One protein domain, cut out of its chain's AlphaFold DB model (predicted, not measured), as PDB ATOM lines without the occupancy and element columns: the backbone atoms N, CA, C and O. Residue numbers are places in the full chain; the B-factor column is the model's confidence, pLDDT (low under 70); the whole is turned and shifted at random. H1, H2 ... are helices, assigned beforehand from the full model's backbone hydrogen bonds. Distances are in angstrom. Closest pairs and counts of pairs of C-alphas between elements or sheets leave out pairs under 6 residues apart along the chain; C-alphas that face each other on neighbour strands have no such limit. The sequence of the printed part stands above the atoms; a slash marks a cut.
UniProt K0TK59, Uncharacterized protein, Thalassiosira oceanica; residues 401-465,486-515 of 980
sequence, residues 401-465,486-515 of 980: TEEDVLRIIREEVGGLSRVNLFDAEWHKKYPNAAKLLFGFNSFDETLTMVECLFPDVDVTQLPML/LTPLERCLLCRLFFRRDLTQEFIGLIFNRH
ATOM      1  N   THR A 401     161.145 144.700 160.618       51.38
ATOM      2  CA  THR A 401     159.804 145.240 160.376       51.38
ATOM      3  C   THR A 401     159.461 145.211 158.885       51.38
ATOM      4  O   THR A 401     160.323 145.093 158.009       51.38
ATOM      5  N   GLU A 402     158.177 145.381 158.568       49.34
ATOM      6  CA  GLU A 402     157.732 145.603 157.189       49.34
ATOM      7  C   GLU A 402     158.407 146.836 156.556       49.34
ATOM      8  O   GLU A 402     158.699 146.829 155.361       49.34
ATOM      9  N   GLU A 403     158.734 147.851 157.362       49.50
ATOM     10  CA  GLU A 403     159.492 149.027 156.931       49.50
ATOM     11  C   GLU A 403     160.977 148.708 156.697       49.50
ATOM     12  O   GLU A 403     161.537 149.215 155.731       49.50
ATOM     13  N   ASP A 404     161.606 147.825 157.483       49.41
ATOM     14  CA  ASP A 404     162.994 147.385 157.257       49.41
ATOM     15  C   ASP A 404     163.145 146.602 155.950       49.41
ATOM     16  O   ASP A 404     164.079 146.847 155.187       49.41
ATOM     17  N   VAL A 405     162.214 145.695 155.641       49.38
ATOM     18  CA  VAL A 405     162.276 144.945 154.377       49.38
ATOM     19  C   VAL A 405     161.893 145.837 153.194       49.38
ATOM     20  O   VAL A 405     162.538 145.762 152.149       49.38
ATOM     21  N   LEU A 406     160.925 146.752 153.343       54.31
ATOM     22  CA  LEU A 406     160.662 147.781 152.327       54.31
ATOM     23  C   LEU A 406     161.848 148.744 152.144       54.31
ATOM     24  O   LEU A 406     162.054 149.216 151.026       54.31
ATOM     25  N   ARG A 407     162.644 149.005 153.189       56.50
ATOM     26  CA  ARG A 407     163.894 149.772 153.117       56.50
ATOM     27  C   ARG A 407     164.953 149.012 152.322       56.50
ATOM     28  O   ARG A 407     165.419 149.537 151.322       56.50
ATOM     29  N   ILE A 408     165.236 147.753 152.664       53.50
ATOM     30  CA  ILE A 408     166.148 146.867 151.910       53.50
ATOM     31  C   ILE A 408     165.763 146.803 150.422       53.50
ATOM     32  O   ILE A 408     166.608 146.980 149.542       53.50
ATOM     33  N   ILE A 409     164.469 146.616 150.139       55.78
ATOM     34  CA  ILE A 409     163.909 146.592 148.782       55.78
ATOM     35  C   ILE A 409     164.164 147.910 148.032       55.78
ATOM     36  O   ILE A 409     164.421 147.871 146.833       55.78
ATOM     37  N   ARG A 410     164.090 149.069 148.700       58.06
ATOM     38  CA  ARG A 410     164.261 150.395 148.077       58.06
ATOM     39  C   ARG A 410     165.716 150.853 147.974       58.06
ATOM     40  O   ARG A 410     166.051 151.526 147.007       58.06
ATOM     41  N   GLU A 411     166.545 150.531 148.964       52.81
ATOM     42  CA  GLU A 411     167.835 151.195 149.201       52.81
ATOM     43  C   GLU A 411     169.049 150.301 148.903       52.81
ATOM     44  O   GLU A 411     170.058 150.816 148.429       52.81
ATOM     45  N   GLU A 412     168.966 148.978 149.107       51.09
ATOM     46  CA  GLU A 412     170.116 148.075 148.902       51.09
ATOM     47  C   GLU A 412     170.106 147.316 147.567       51.09
ATOM     48  O   GLU A 412     171.172 146.993 147.050       51.09
ATOM     49  N   VAL A 413     168.929 146.974 147.022       49.69
ATOM     50  CA  VAL A 413     168.821 145.993 145.911       49.69
ATOM     51  C   VAL A 413     168.034 146.496 144.690       49.69
ATOM     52  O   VAL A 413     167.825 145.752 143.734       49.69
ATOM     53  N   GLY A 414     167.583 147.754 144.696       54.41
ATOM     54  CA  GLY A 414     166.911 148.373 143.543       54.41
ATOM     55  C   GLY A 414     165.512 147.827 143.209       54.41
ATOM     56  O   GLY A 414     165.015 148.072 142.112       54.41
ATOM     57  N   GLY A 415     164.864 147.110 144.133       66.88
ATOM     58  CA  GLY A 415     163.471 146.668 144.028       66.88
ATOM     59  C   GLY A 415     163.231 145.179 144.315       66.88
ATOM     60  O   GLY A 415     164.151 144.366 144.416       66.88
ATOM     61  N   LEU A 416     161.947 144.811 144.406       76.25
ATOM     62  CA  LEU A 416     161.514 143.424 144.219       76.25
ATOM     63  C   LEU A 416     161.405 143.156 142.722       76.25
ATOM     64  O   LEU A 416     160.738 143.894 142.000       76.25
ATOM     65  N   SER A 417     162.024 142.072 142.273       80.19
ATOM     66  CA  SER A 417     162.035 141.656 140.875       80.19
ATOM     67  C   SER A 417     161.890 140.140 140.773       80.19
ATOM     68  O   SER A 417     162.208 139.409 141.713       80.19
ATOM     69  N   ARG A 418     161.476 139.663 139.594       83.31
ATOM     70  CA  ARG A 418     161.540 138.248 139.188       83.31
ATOM     71  C   ARG A 418     162.917 137.608 139.435       83.31
ATOM     72  O   ARG A 418     162.990 136.406 139.637       83.31
ATOM     73  N   VAL A 419     163.990 138.403 139.413       79.69
ATOM     74  CA  VAL A 419     165.363 137.950 139.682       79.69
ATOM     75  C   VAL A 419     165.522 137.638 141.168       79.69
ATOM     76  O   VAL A 419     165.688 136.485 141.550       79.69
ATOM     77  N   ASN A 420     165.377 138.662 142.009       80.56
ATOM     78  CA  ASN A 420     165.693 138.590 143.435       80.56
ATOM     79  C   ASN A 420     164.753 137.625 144.183       80.56
ATOM     80  O   ASN A 420     165.176 136.940 145.105       80.56
ATOM     81  N   LEU A 421     163.481 137.525 143.766       86.00
ATOM     82  CA  LEU A 421     162.488 136.649 144.405       86.00
ATOM     83  C   LEU A 421     162.837 135.151 144.374       86.00
ATOM     84  O   LEU A 421     162.333 134.415 145.226       86.00
ATOM     85  N   PHE A 422     163.650 134.707 143.411       87.31
ATOM     86  CA  PHE A 422     163.979 133.295 143.177       87.31
ATOM     87  C   PHE A 422     165.495 133.023 143.226       87.31
ATOM     88  O   PHE A 422     165.935 131.934 142.868       87.31
ATOM     89  N   ASP A 423     166.289 134.000 143.673       85.06
ATOM     90  CA  ASP A 423     167.729 133.859 143.887       85.06
ATOM     91  C   ASP A 423     168.015 133.346 145.308       85.06
ATOM     92  O   ASP A 423     167.710 134.005 146.307       85.06
ATOM     93  N   ALA A 424     168.621 132.162 145.402       87.50
ATOM     94  CA  ALA A 424     168.985 131.547 146.673       87.50
ATOM     95  C   ALA A 424     170.035 132.364 147.451       87.50
ATOM     96  O   ALA A 424     169.968 132.409 148.679       87.50
ATOM     97  N   GLU A 425     170.963 133.057 146.781       86.81
ATOM     98  CA  GLU A 425     171.958 133.898 147.463       86.81
ATOM     99  C   GLU A 425     171.321 135.181 148.023       86.81
ATOM    100  O   GLU A 425     171.662 135.621 149.124       86.81
ATOM    101  N   TRP A 426     170.314 135.733 147.336       86.00
ATOM    102  CA  TRP A 426     169.499 136.829 147.865       86.00
ATOM    103  C   TRP A 426     168.728 136.416 149.128       86.00
ATOM    104  O   TRP A 426     168.764 137.137 150.128       86.00
ATOM    105  N   HIS A 427     168.090 135.238 149.138       87.62
ATOM    106  CA  HIS A 427     167.413 134.730 150.343       87.62
ATOM    107  C   HIS A 427     168.390 134.357 151.468       87.62
ATOM    108  O   HIS A 427     168.050 134.561 152.631       87.62
ATOM    109  N   LYS A 428     169.618 133.904 151.171       88.69
ATOM    110  CA  LYS A 428     170.679 133.734 152.187       88.69
ATOM    111  C   LYS A 428     171.101 135.067 152.811       88.69
ATOM    112  O   LYS A 428     171.266 135.132 154.026       88.69
ATOM    113  N   LYS A 429     171.238 136.138 152.015       86.06
ATOM    114  CA  LYS A 429     171.522 137.490 152.539       86.06
ATOM    115  C   LYS A 429     170.361 138.025 153.394       86.06
ATOM    116  O   LYS A 429     170.598 138.738 154.367       86.06
ATOM    117  N   TYR A 430     169.120 137.681 153.052       84.50
ATOM    118  CA  TYR A 430     167.915 138.168 153.728       84.50
ATOM    119  C   TYR A 430     167.009 137.010 154.197       84.50
ATOM    120  O   TYR A 430     165.916 136.837 153.655       84.50
ATOM    121  N   PRO A 431     167.394 136.236 155.232       83.38
ATOM    122  CA  PRO A 431     166.715 134.982 155.596       83.38
ATOM    123  C   PRO A 431     165.218 135.141 155.911       83.38
ATOM    124  O   PRO A 431     164.409 134.278 155.579       83.38
ATOM    125  N   ASN A 432     164.808 136.286 156.470       81.69
ATOM    126  CA  ASN A 432     163.401 136.589 156.754       81.69
ATOM    127  C   ASN A 432     162.551 136.928 155.506       81.69
ATOM    128  O   ASN A 432     161.329 137.064 155.620       81.69
ATOM    129  N   ALA A 433     163.148 137.070 154.317       85.69
ATOM    130  CA  ALA A 433     162.435 137.480 153.108       85.69
ATOM    131  C   ALA A 433     161.353 136.469 152.702       85.69
ATOM    132  O   ALA A 433     160.213 136.867 152.453       85.69
ATOM    133  N   ALA A 434     161.655 135.167 152.728       89.75
ATOM    134  CA  ALA A 434     160.672 134.110 152.483       89.75
ATOM    135  C   ALA A 434     159.484 134.173 153.468       89.75
ATOM    136  O   ALA A 434     158.325 134.033 153.063       89.75
ATOM    137  N   LYS A 435     159.737 134.501 154.741       87.94
ATOM    138  CA  LYS A 435     158.708 134.601 155.792       87.94
ATOM    139  C   LYS A 435     157.796 135.810 155.622       87.94
ATOM    140  O   LYS A 435     156.594 135.737 155.911       87.94
ATOM    141  N   LEU A 436     158.327 136.911 155.095       84.19
ATOM    142  CA  LEU A 436     157.505 138.043 154.689       84.19
ATOM    143  C   LEU A 436     156.712 137.713 153.416       84.19
ATOM    144  O   LEU A 436     155.489 137.819 153.431       84.19
ATOM    145  N   LEU A 437     157.393 137.300 152.343       87.38
ATOM    146  CA  LEU A 437     156.865 137.197 150.974       87.38
ATOM    147  C   LEU A 437     155.950 135.990 150.738       87.38
ATOM    148  O   LEU A 437     154.933 136.128 150.059       87.38
ATOM    149  N   PHE A 438     156.284 134.833 151.311       91.44
ATOM    150  CA  PHE A 438     155.594 133.553 151.098       91.44
ATOM    151  C   PHE A 438     155.056 132.930 152.401       91.44
ATOM    152  O   PHE A 438     154.129 132.125 152.360       91.44
ATOM    153  N   GLY A 439     155.559 133.341 153.568       88.94
ATOM    154  CA  GLY A 439     155.050 132.915 154.879       88.94
ATOM    155  C   GLY A 439     155.722 131.679 155.488       88.94
ATOM    156  O   GLY A 439     155.321 131.277 156.577       88.94
ATOM    157  N   PHE A 440     156.740 131.117 154.835       91.62
ATOM    158  CA  PHE A 440     157.584 130.029 155.353       91.62
ATOM    159  C   PHE A 440     158.905 130.609 155.881       91.62
ATOM    160  O   PHE A 440     159.325 131.670 155.430       91.62
ATOM    161  N   ASN A 441     159.549 129.981 156.863       88.50
ATOM    162  CA  ASN A 441     160.653 130.588 157.615       88.50
ATOM    163  C   ASN A 441     161.935 130.767 156.786       88.50
ATOM    164  O   ASN A 441     162.681 131.701 157.065       88.50
ATOM    165  N   SER A 442     162.166 129.932 155.768       92.12
ATOM    166  CA  SER A 442     163.267 130.075 154.805       92.12
ATOM    167  C   SER A 442     162.808 129.833 153.361       92.12
ATOM    168  O   SER A 442     161.677 129.403 153.099       92.12
ATOM    169  N   PHE A 443     163.687 130.118 152.395       92.94
ATOM    170  CA  PHE A 443     163.426 129.804 150.989       92.94
ATOM    171  C   PHE A 443     163.493 128.294 150.725       92.94
ATOM    172  O   PHE A 443     162.634 127.773 150.024       92.94
ATOM    173  N   ASP A 444     164.397 127.564 151.379       93.81
ATOM    174  CA  ASP A 444     164.462 126.098 151.274       93.81
ATOM    175  C   ASP A 444     163.217 125.421 151.876       93.81
ATOM    176  O   ASP A 444     162.694 124.461 151.306       93.81
ATOM    177  N   GLU A 445     162.662 125.967 152.969       94.12
ATOM    178  CA  GLU A 445     161.357 125.548 153.503       94.12
ATOM    179  C   GLU A 445     160.227 125.894 152.514       94.12
ATOM    180  O   GLU A 445     159.317 125.093 152.316       94.12
ATOM    181  N   THR A 446     160.307 127.040 151.822       95.06
ATOM    182  CA  THR A 446     159.349 127.414 150.762       95.06
ATOM    183  C   THR A 446     159.371 126.410 149.604       95.06
ATOM    184  O   THR A 446     158.308 125.949 149.187       95.06
ATOM    185  N   LEU A 447     160.552 126.044 149.095       95.19
ATOM    186  CA  LEU A 447     160.700 125.071 148.007       95.19
ATOM    187  C   LEU A 447     160.262 123.668 148.451       95.19
ATOM    188  O   LEU A 447     159.468 123.039 147.755       95.19
ATOM    189  N   THR A 448     160.676 123.218 149.640       95.88
ATOM    190  CA  THR A 448     160.263 121.920 150.207       95.88
ATOM    191  C   THR A 448     158.745 121.849 150.412       95.88
ATOM    192  O   THR A 448     158.127 120.825 150.127       95.88
ATOM    193  N   MET A 449     158.104 122.939 150.855       95.50
ATOM    194  CA  MET A 449     156.643 123.008 150.951       95.50
ATOM    195  C   MET A 449     155.979 122.955 149.570       95.50
ATOM    196  O   MET A 449     154.991 122.243 149.415       95.50
ATOM    197  N   VAL A 450     156.510 123.641 148.550       94.75
ATOM    198  CA  VAL A 450     155.980 123.532 147.176       94.75
ATOM    199  C   VAL A 450     156.103 122.096 146.653       94.75
ATOM    200  O   VAL A 450     155.101 121.557 146.196       94.75
ATOM    201  N   GLU A 451     157.257 121.444 146.811       93.56
ATOM    202  CA  GLU A 451     157.496 120.035 146.441       93.56
ATOM    203  C   GLU A 451     156.524 119.068 147.157       93.56
ATOM    204  O   GLU A 451     155.985 118.131 146.558       93.56
ATOM    205  N   CYS A 452     156.235 119.311 148.441       93.69
ATOM    206  CA  CYS A 452     155.326 118.481 149.241       93.69
ATOM    207  C   CYS A 452     153.832 118.703 148.947       93.69
ATOM    208  O   CYS A 452     153.030 117.807 149.212       93.69
ATOM    209  N   LEU A 453     153.440 119.857 148.397       92.94
ATOM    210  CA  LEU A 453     152.051 120.151 148.017       92.94
ATOM    211  C   LEU A 453     151.788 119.847 146.533       92.94
ATOM    212  O   LEU A 453     150.776 119.239 146.190       92.94
ATOM    213  N   PHE A 454     152.731 120.196 145.660       91.94
ATOM    214  CA  PHE A 454     152.586 120.248 144.205       91.94
ATOM    215  C   PHE A 454     153.771 119.524 143.526       91.94
ATOM    216  O   PHE A 454     154.731 120.168 143.114       91.94
ATOM    217  N   PRO A 455     153.749 118.180 143.422       87.56
ATOM    218  CA  PRO A 455     154.872 117.396 142.893       87.56
ATOM    219  C   PRO A 455     155.019 117.513 141.364       87.56
ATOM    220  O   PRO A 455     156.023 117.090 140.806       87.56
ATOM    221  N   ASP A 456     154.022 118.090 140.693       86.38
ATOM    222  CA  ASP A 456     154.050 118.526 139.295       86.38
ATOM    223  C   ASP A 456     154.829 119.847 139.095       86.38
ATOM    224  O   ASP A 456     155.079 120.269 137.966       86.38
ATOM    225  N   VAL A 457     155.216 120.523 140.184       88.62
ATOM    226  CA  VAL A 457     156.061 121.719 140.147       88.62
ATOM    227  C   VAL A 457     157.516 121.314 140.333       88.62
ATOM    228  O   VAL A 457     157.970 121.072 141.449       88.62
ATOM    229  N   ASP A 458     158.272 121.324 139.238       87.31
ATOM    230  CA  ASP A 458     159.728 121.235 139.294       87.31
ATOM    231  C   ASP A 458     160.302 122.462 140.027       87.31
ATOM    232  O   ASP A 458     160.353 123.576 139.493       87.31
ATOM    233  N   VAL A 459     160.723 122.250 141.276       87.56
ATOM    234  CA  VAL A 459     161.352 123.268 142.131       87.56
ATOM    235  C   VAL A 459     162.809 123.558 141.751       87.56
ATOM    236  O   VAL A 459     163.358 124.567 142.188       87.56
ATOM    237  N   THR A 460     163.433 122.715 140.921       83.88
ATOM    238  CA  THR A 460     164.798 122.920 140.403       83.88
ATOM    239  C   THR A 460     164.821 123.854 139.191       83.88
ATOM    240  O   THR A 460     165.829 124.522 138.947       83.88
ATOM    241  N   GLN A 461     163.689 123.998 138.487       74.25
ATOM    242  CA  GLN A 461     163.459 125.010 137.446       74.25
ATOM    243  C   GLN A 461     163.244 126.419 138.034       74.25
ATOM    244  O   GLN A 461     162.238 127.100 137.786       74.25
ATOM    245  N   LEU A 462     164.252 126.890 138.774       70.69
ATOM    246  CA  LEU A 462     164.470 128.311 139.023       70.69
ATOM    247  C   LEU A 462     164.591 129.050 137.673       70.69
ATOM    248  O   LEU A 462     165.109 128.484 136.701       70.69
ATOM    249  N   PRO A 463     164.111 130.302 137.563       64.94
ATOM    250  CA  PRO A 463     164.137 131.030 136.301       64.94
ATOM    251  C   PRO A 463     165.564 131.128 135.751       64.94
ATOM    252  O   PRO A 463     166.490 131.524 136.452       64.94
ATOM    253  N   MET A 464     165.747 130.806 134.467       55.00
ATOM    254  CA  MET A 464     167.041 130.936 133.791       55.00
ATOM    255  C   MET A 464     167.449 132.414 133.682       55.00
ATOM    256  O   MET A 464     167.178 133.074 132.680       55.00
ATOM    257  N   LEU A 465     168.159 132.918 134.695       52.41
ATOM    258  CA  LEU A 465     168.713 134.279 134.774       52.41
ATOM    259  C   LEU A 465     169.887 134.536 133.813       52.41
ATOM    260  O   LEU A 465     170.543 135.573 133.886       52.41
ATOM    261  N   LEU A 486     156.675 132.352 132.450       87.88
ATOM    262  CA  LEU A 486     156.802 132.058 133.879       87.88
ATOM    263  C   LEU A 486     156.759 130.537 134.086       87.88
ATOM    264  O   LEU A 486     155.866 129.883 133.531       87.88
ATOM    265  N   THR A 487     157.689 129.980 134.862       89.50
ATOM    266  CA  THR A 487     157.728 128.543 135.197       89.50
ATOM    267  C   THR A 487     156.557 128.163 136.124       89.50
ATOM    268  O   THR A 487     155.907 129.057 136.684       89.50
ATOM    269  N   PRO A 488     156.234 126.869 136.312       90.12
ATOM    270  CA  PRO A 488     155.199 126.452 137.262       90.12
ATOM    271  C   PRO A 488     155.466 126.963 138.688       90.12
ATOM    272  O   PRO A 488     154.560 127.503 139.322       90.12
ATOM    273  N   LEU A 489     156.727 126.905 139.141       91.94
ATOM    274  CA  LEU A 489     157.173 127.433 140.435       91.94
ATOM    275  C   LEU A 489     156.900 128.936 140.570       91.94
ATOM    276  O   LEU A 489     156.377 129.390 141.590       91.94
ATOM    277  N   GLU A 490     157.199 129.715 139.529       92.75
ATOM    278  CA  GLU A 490     156.957 131.157 139.538       92.75
ATOM    279  C   GLU A 490     155.466 131.489 139.625       92.75
ATOM    280  O   GLU A 490     155.082 132.354 140.410       92.75
ATOM    281  N   ARG A 491     154.611 130.782 138.874       93.25
ATOM    282  CA  ARG A 491     153.147 130.961 138.924       93.25
ATOM    283  C   ARG A 491     152.582 130.583 140.301       93.25
ATOM    284  O   ARG A 491     151.754 131.316 140.848       93.25
ATOM    285  N   CYS A 492     153.087 129.496 140.887       92.69
ATOM    286  CA  CYS A 492     152.746 129.028 142.229       92.69
ATOM    287  C   CYS A 492     153.061 130.080 143.310       92.69
ATOM    288  O   CYS A 492     152.162 130.509 144.044       92.69
ATOM    289  N   LEU A 493     154.317 130.538 143.387       94.44
ATOM    290  CA  LEU A 493     154.760 131.486 144.416       94.44
ATOM    291  C   LEU A 493     154.229 132.911 144.195       94.44
ATOM    292  O   LEU A 493     154.015 133.639 145.164       94.44
ATOM    293  N   LEU A 494     153.914 133.293 142.956       94.38
ATOM    294  CA  LEU A 494     153.201 134.534 142.638       94.38
ATOM    295  C   LEU A 494     151.795 134.558 143.262       94.38
ATOM    296  O   LEU A 494     151.402 135.560 143.864       94.38
ATOM    297  N   CYS A 495     151.054 133.447 143.192       94.12
ATOM    298  CA  CYS A 495     149.758 133.336 143.866       94.12
ATOM    299  C   CYS A 495     149.899 133.381 145.398       94.12
ATOM    300  O   CYS A 495     149.118 134.056 146.076       94.12
ATOM    301  N   ARG A 496     150.935 132.734 145.950       93.44
ATOM    302  CA  ARG A 496     151.244 132.798 147.386       93.44
ATOM    303  C   ARG A 496     151.533 134.236 147.836       93.44
ATOM    304  O   ARG A 496     150.954 134.687 148.824       93.44
ATOM    305  N   LEU A 497     152.350 134.972 147.077       91.75
ATOM    306  CA  LEU A 497     152.683 136.383 147.306       91.75
ATOM    307  C   LEU A 497     151.435 137.286 147.297       91.75
ATOM    308  O   LEU A 497     151.315 138.178 148.139       91.75
ATOM    309  N   PHE A 498     150.483 137.038 146.388       90.88
ATOM    310  CA  PHE A 498     149.225 137.788 146.309       90.88
ATOM    311  C   PHE A 498     148.368 137.647 147.577       90.88
ATOM    312  O   PHE A 498     147.926 138.661 148.124       90.88
ATOM    313  N   PHE A 499     148.180 136.422 148.089       90.19
ATOM    314  CA  PHE A 499     147.504 136.205 149.377       90.19
ATOM    315  C   PHE A 499     148.280 136.861 150.527       90.19
ATOM    316  O   PHE A 499     147.714 137.572 151.362       90.19
ATOM    317  N   ARG A 500     149.600 136.639 150.555       88.00
ATOM    318  CA  ARG A 500     150.472 137.005 151.669       88.00
ATOM    319  C   ARG A 500     150.619 138.517 151.861       88.00
ATOM    320  O   ARG A 500     150.646 138.969 153.004       88.00
ATOM    321  N   ARG A 501     150.722 139.292 150.774       81.75
ATOM    322  CA  ARG A 501     151.121 140.718 150.791       81.75
ATOM    323  C   ARG A 501     150.049 141.707 150.305       81.75
ATOM    324  O   ARG A 501     150.340 142.893 150.220       81.75
ATOM    325  N   ASP A 502     148.835 141.246 149.988       70.94
ATOM    326  CA  ASP A 502     147.671 142.080 149.605       70.94
ATOM    327  C   ASP A 502     147.896 143.012 148.383       70.94
ATOM    328  O   ASP A 502     147.126 143.937 148.128       70.94
ATOM    329  N   LEU A 503     148.905 142.723 147.556       78.75
ATOM    330  CA  LEU A 503     149.311 143.538 146.402       78.75
ATOM    331  C   LEU A 503     148.221 143.633 145.310       78.75
ATOM    332  O   LEU A 503     147.286 142.824 145.254       78.75
ATOM    333  N   THR A 504     148.350 144.615 144.409       80.38
ATOM    334  CA  THR A 504     147.528 144.702 143.188       80.38
ATOM    335  C   THR A 504     148.076 143.795 142.084       80.38
ATOM    336  O   THR A 504     149.270 143.485 142.052       80.38
ATOM    337  N   GLN A 505     147.217 143.381 141.145       84.06
ATOM    338  CA  GLN A 505     147.650 142.598 139.975       84.06
ATOM    339  C   GLN A 505     148.632 143.383 139.089       84.06
ATOM    340  O   GLN A 505     149.516 142.792 138.480       84.06
ATOM    341  N   GLU A 506     148.514 144.711 139.066       79.81
ATOM    342  CA  GLU A 506     149.430 145.623 138.373       79.81
ATOM    343  C   GLU A 506     150.809 145.657 139.042       79.81
ATOM    344  O   GLU A 506     151.816 145.502 138.361       79.81
ATOM    345  N   PHE A 507     150.875 145.766 140.374       76.75
ATOM    346  CA  PHE A 507     152.152 145.785 141.094       76.75
ATOM    347  C   PHE A 507     152.884 144.436 141.014       76.75
ATOM    348  O   PHE A 507     154.093 144.397 140.800       76.75
ATOM    349  N   ILE A 508     152.154 143.316 141.095       84.50
ATOM    350  CA  ILE A 508     152.709 141.984 140.796       84.50
ATOM    351  C   ILE A 508     153.155 141.902 139.326       84.50
ATOM    352  O   ILE A 508     154.209 141.340 139.031       84.50
ATOM    353  N   GLY A 509     152.394 142.511 138.414       83.19
ATOM    354  CA  GLY A 509     152.756 142.653 137.007       83.19
ATOM    355  C   GLY A 509     154.101 143.348 136.799       83.19
ATOM    356  O   GLY A 509     154.915 142.856 136.022       83.19
ATOM    357  N   LEU A 510     154.395 144.417 137.544       78.06
ATOM    358  CA  LEU A 510     155.704 145.083 137.509       78.06
ATOM    359  C   LEU A 510     156.834 144.147 137.974       78.06
ATOM    360  O   LEU A 510     157.829 144.004 137.268       78.06
ATOM    361  N   ILE A 511     156.663 143.454 139.109       83.00
ATOM    362  CA  ILE A 511     157.681 142.541 139.672       83.00
ATOM    363  C   ILE A 511     158.047 141.418 138.685       83.00
ATOM    364  O   ILE A 511     159.227 141.122 138.483       83.00
ATOM    365  N   PHE A 512     157.040 140.789 138.069       85.38
ATOM    366  CA  PHE A 512     157.216 139.659 137.145       85.38
ATOM    367  C   PHE A 512     157.388 140.077 135.674       85.38
ATOM    368  O   PHE A 512     157.544 139.215 134.804       85.38
ATOM    369  N   ASN A 513     157.361 141.385 135.391       82.56
ATOM    370  CA  ASN A 513     157.287 141.981 134.057       82.56
ATOM    371  C   ASN A 513     156.197 141.320 133.183       82.56
ATOM    372  O   ASN A 513     156.479 140.575 132.240       82.56
ATOM    373  N   ARG A 514     154.927 141.510 133.567       86.81
ATOM    374  CA  ARG A 514     153.723 140.964 132.918       86.81
ATOM    375  C   ARG A 514     152.524 141.902 133.044       86.81
ATOM    376  O   ARG A 514     152.348 142.578 134.048       86.81
ATOM    377  N   HIS A 515     151.647 141.880 132.042       88.00
ATOM    378  CA  HIS A 515     150.405 142.656 132.062       88.00
ATOM    379  C   HIS A 515     149.402 142.137 133.114       88.00
ATOM    380  O   HIS A 515     149.302 140.924 133.330       88.00
TER     381      HIS A 515
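Overview. This is residues 401 to 465 and 486 to 515 of the 980 residues of an uncharacterized protein of Thalassiosira oceanica (UniProt K0TK59). Shorter helices gather loosely round the longest one, H5: H3 packs on its last part, H4 lies crosswise near its start, and H6 covers another side. H2 sits beyond H3, and H1 lies at one far end. Find 95 residues with six named helices, H1 to H6 in order, and no named strand: all helix, compact, radius of gyration of the C-alphas 12.7 A, spans 36 by 30 by 26 A.

Arrangement. Start at H5, residues 488 to 501; its residues 496 to 501 alone touch H3, residues 433 to 437, closest C-alphas Leu 497 and Leu 437, 5.6 A. Close but not clearly touching H5 are H4, residues 443 to 453 (closest C-alphas Val 450 and Leu 489, 7.9 A; only just about perpendicular, 70.4 degrees), and H6, residues 505 to 512 (Ile 508 and Leu 494, 7.7 A; steep tilt of 49 degrees, opposite ways). Likewise close to H3 are H2, residues 424 to 429 (His 427 and Ala 433, 6.3 A), and H1, residues 402 to 411 (Val 405 and Ala 433, 7.6 A). In these six helices every O i to N i+4 pair is within hydrogen-bond range.

Along the chain. Find C-alpha 488 at (155.199, 126.452, 137.262); H5 runs 20.1 A from there. H6 ends at (157.216, 139.659, 137.145).

Size, cuts and confidence. Residues 466 to 485 are cut out, leaving 12.1 A between C-alphas 465 and 486. H1 to H2 is a long link. Confidence is under 70 at 401 to 415 and 463 to 465.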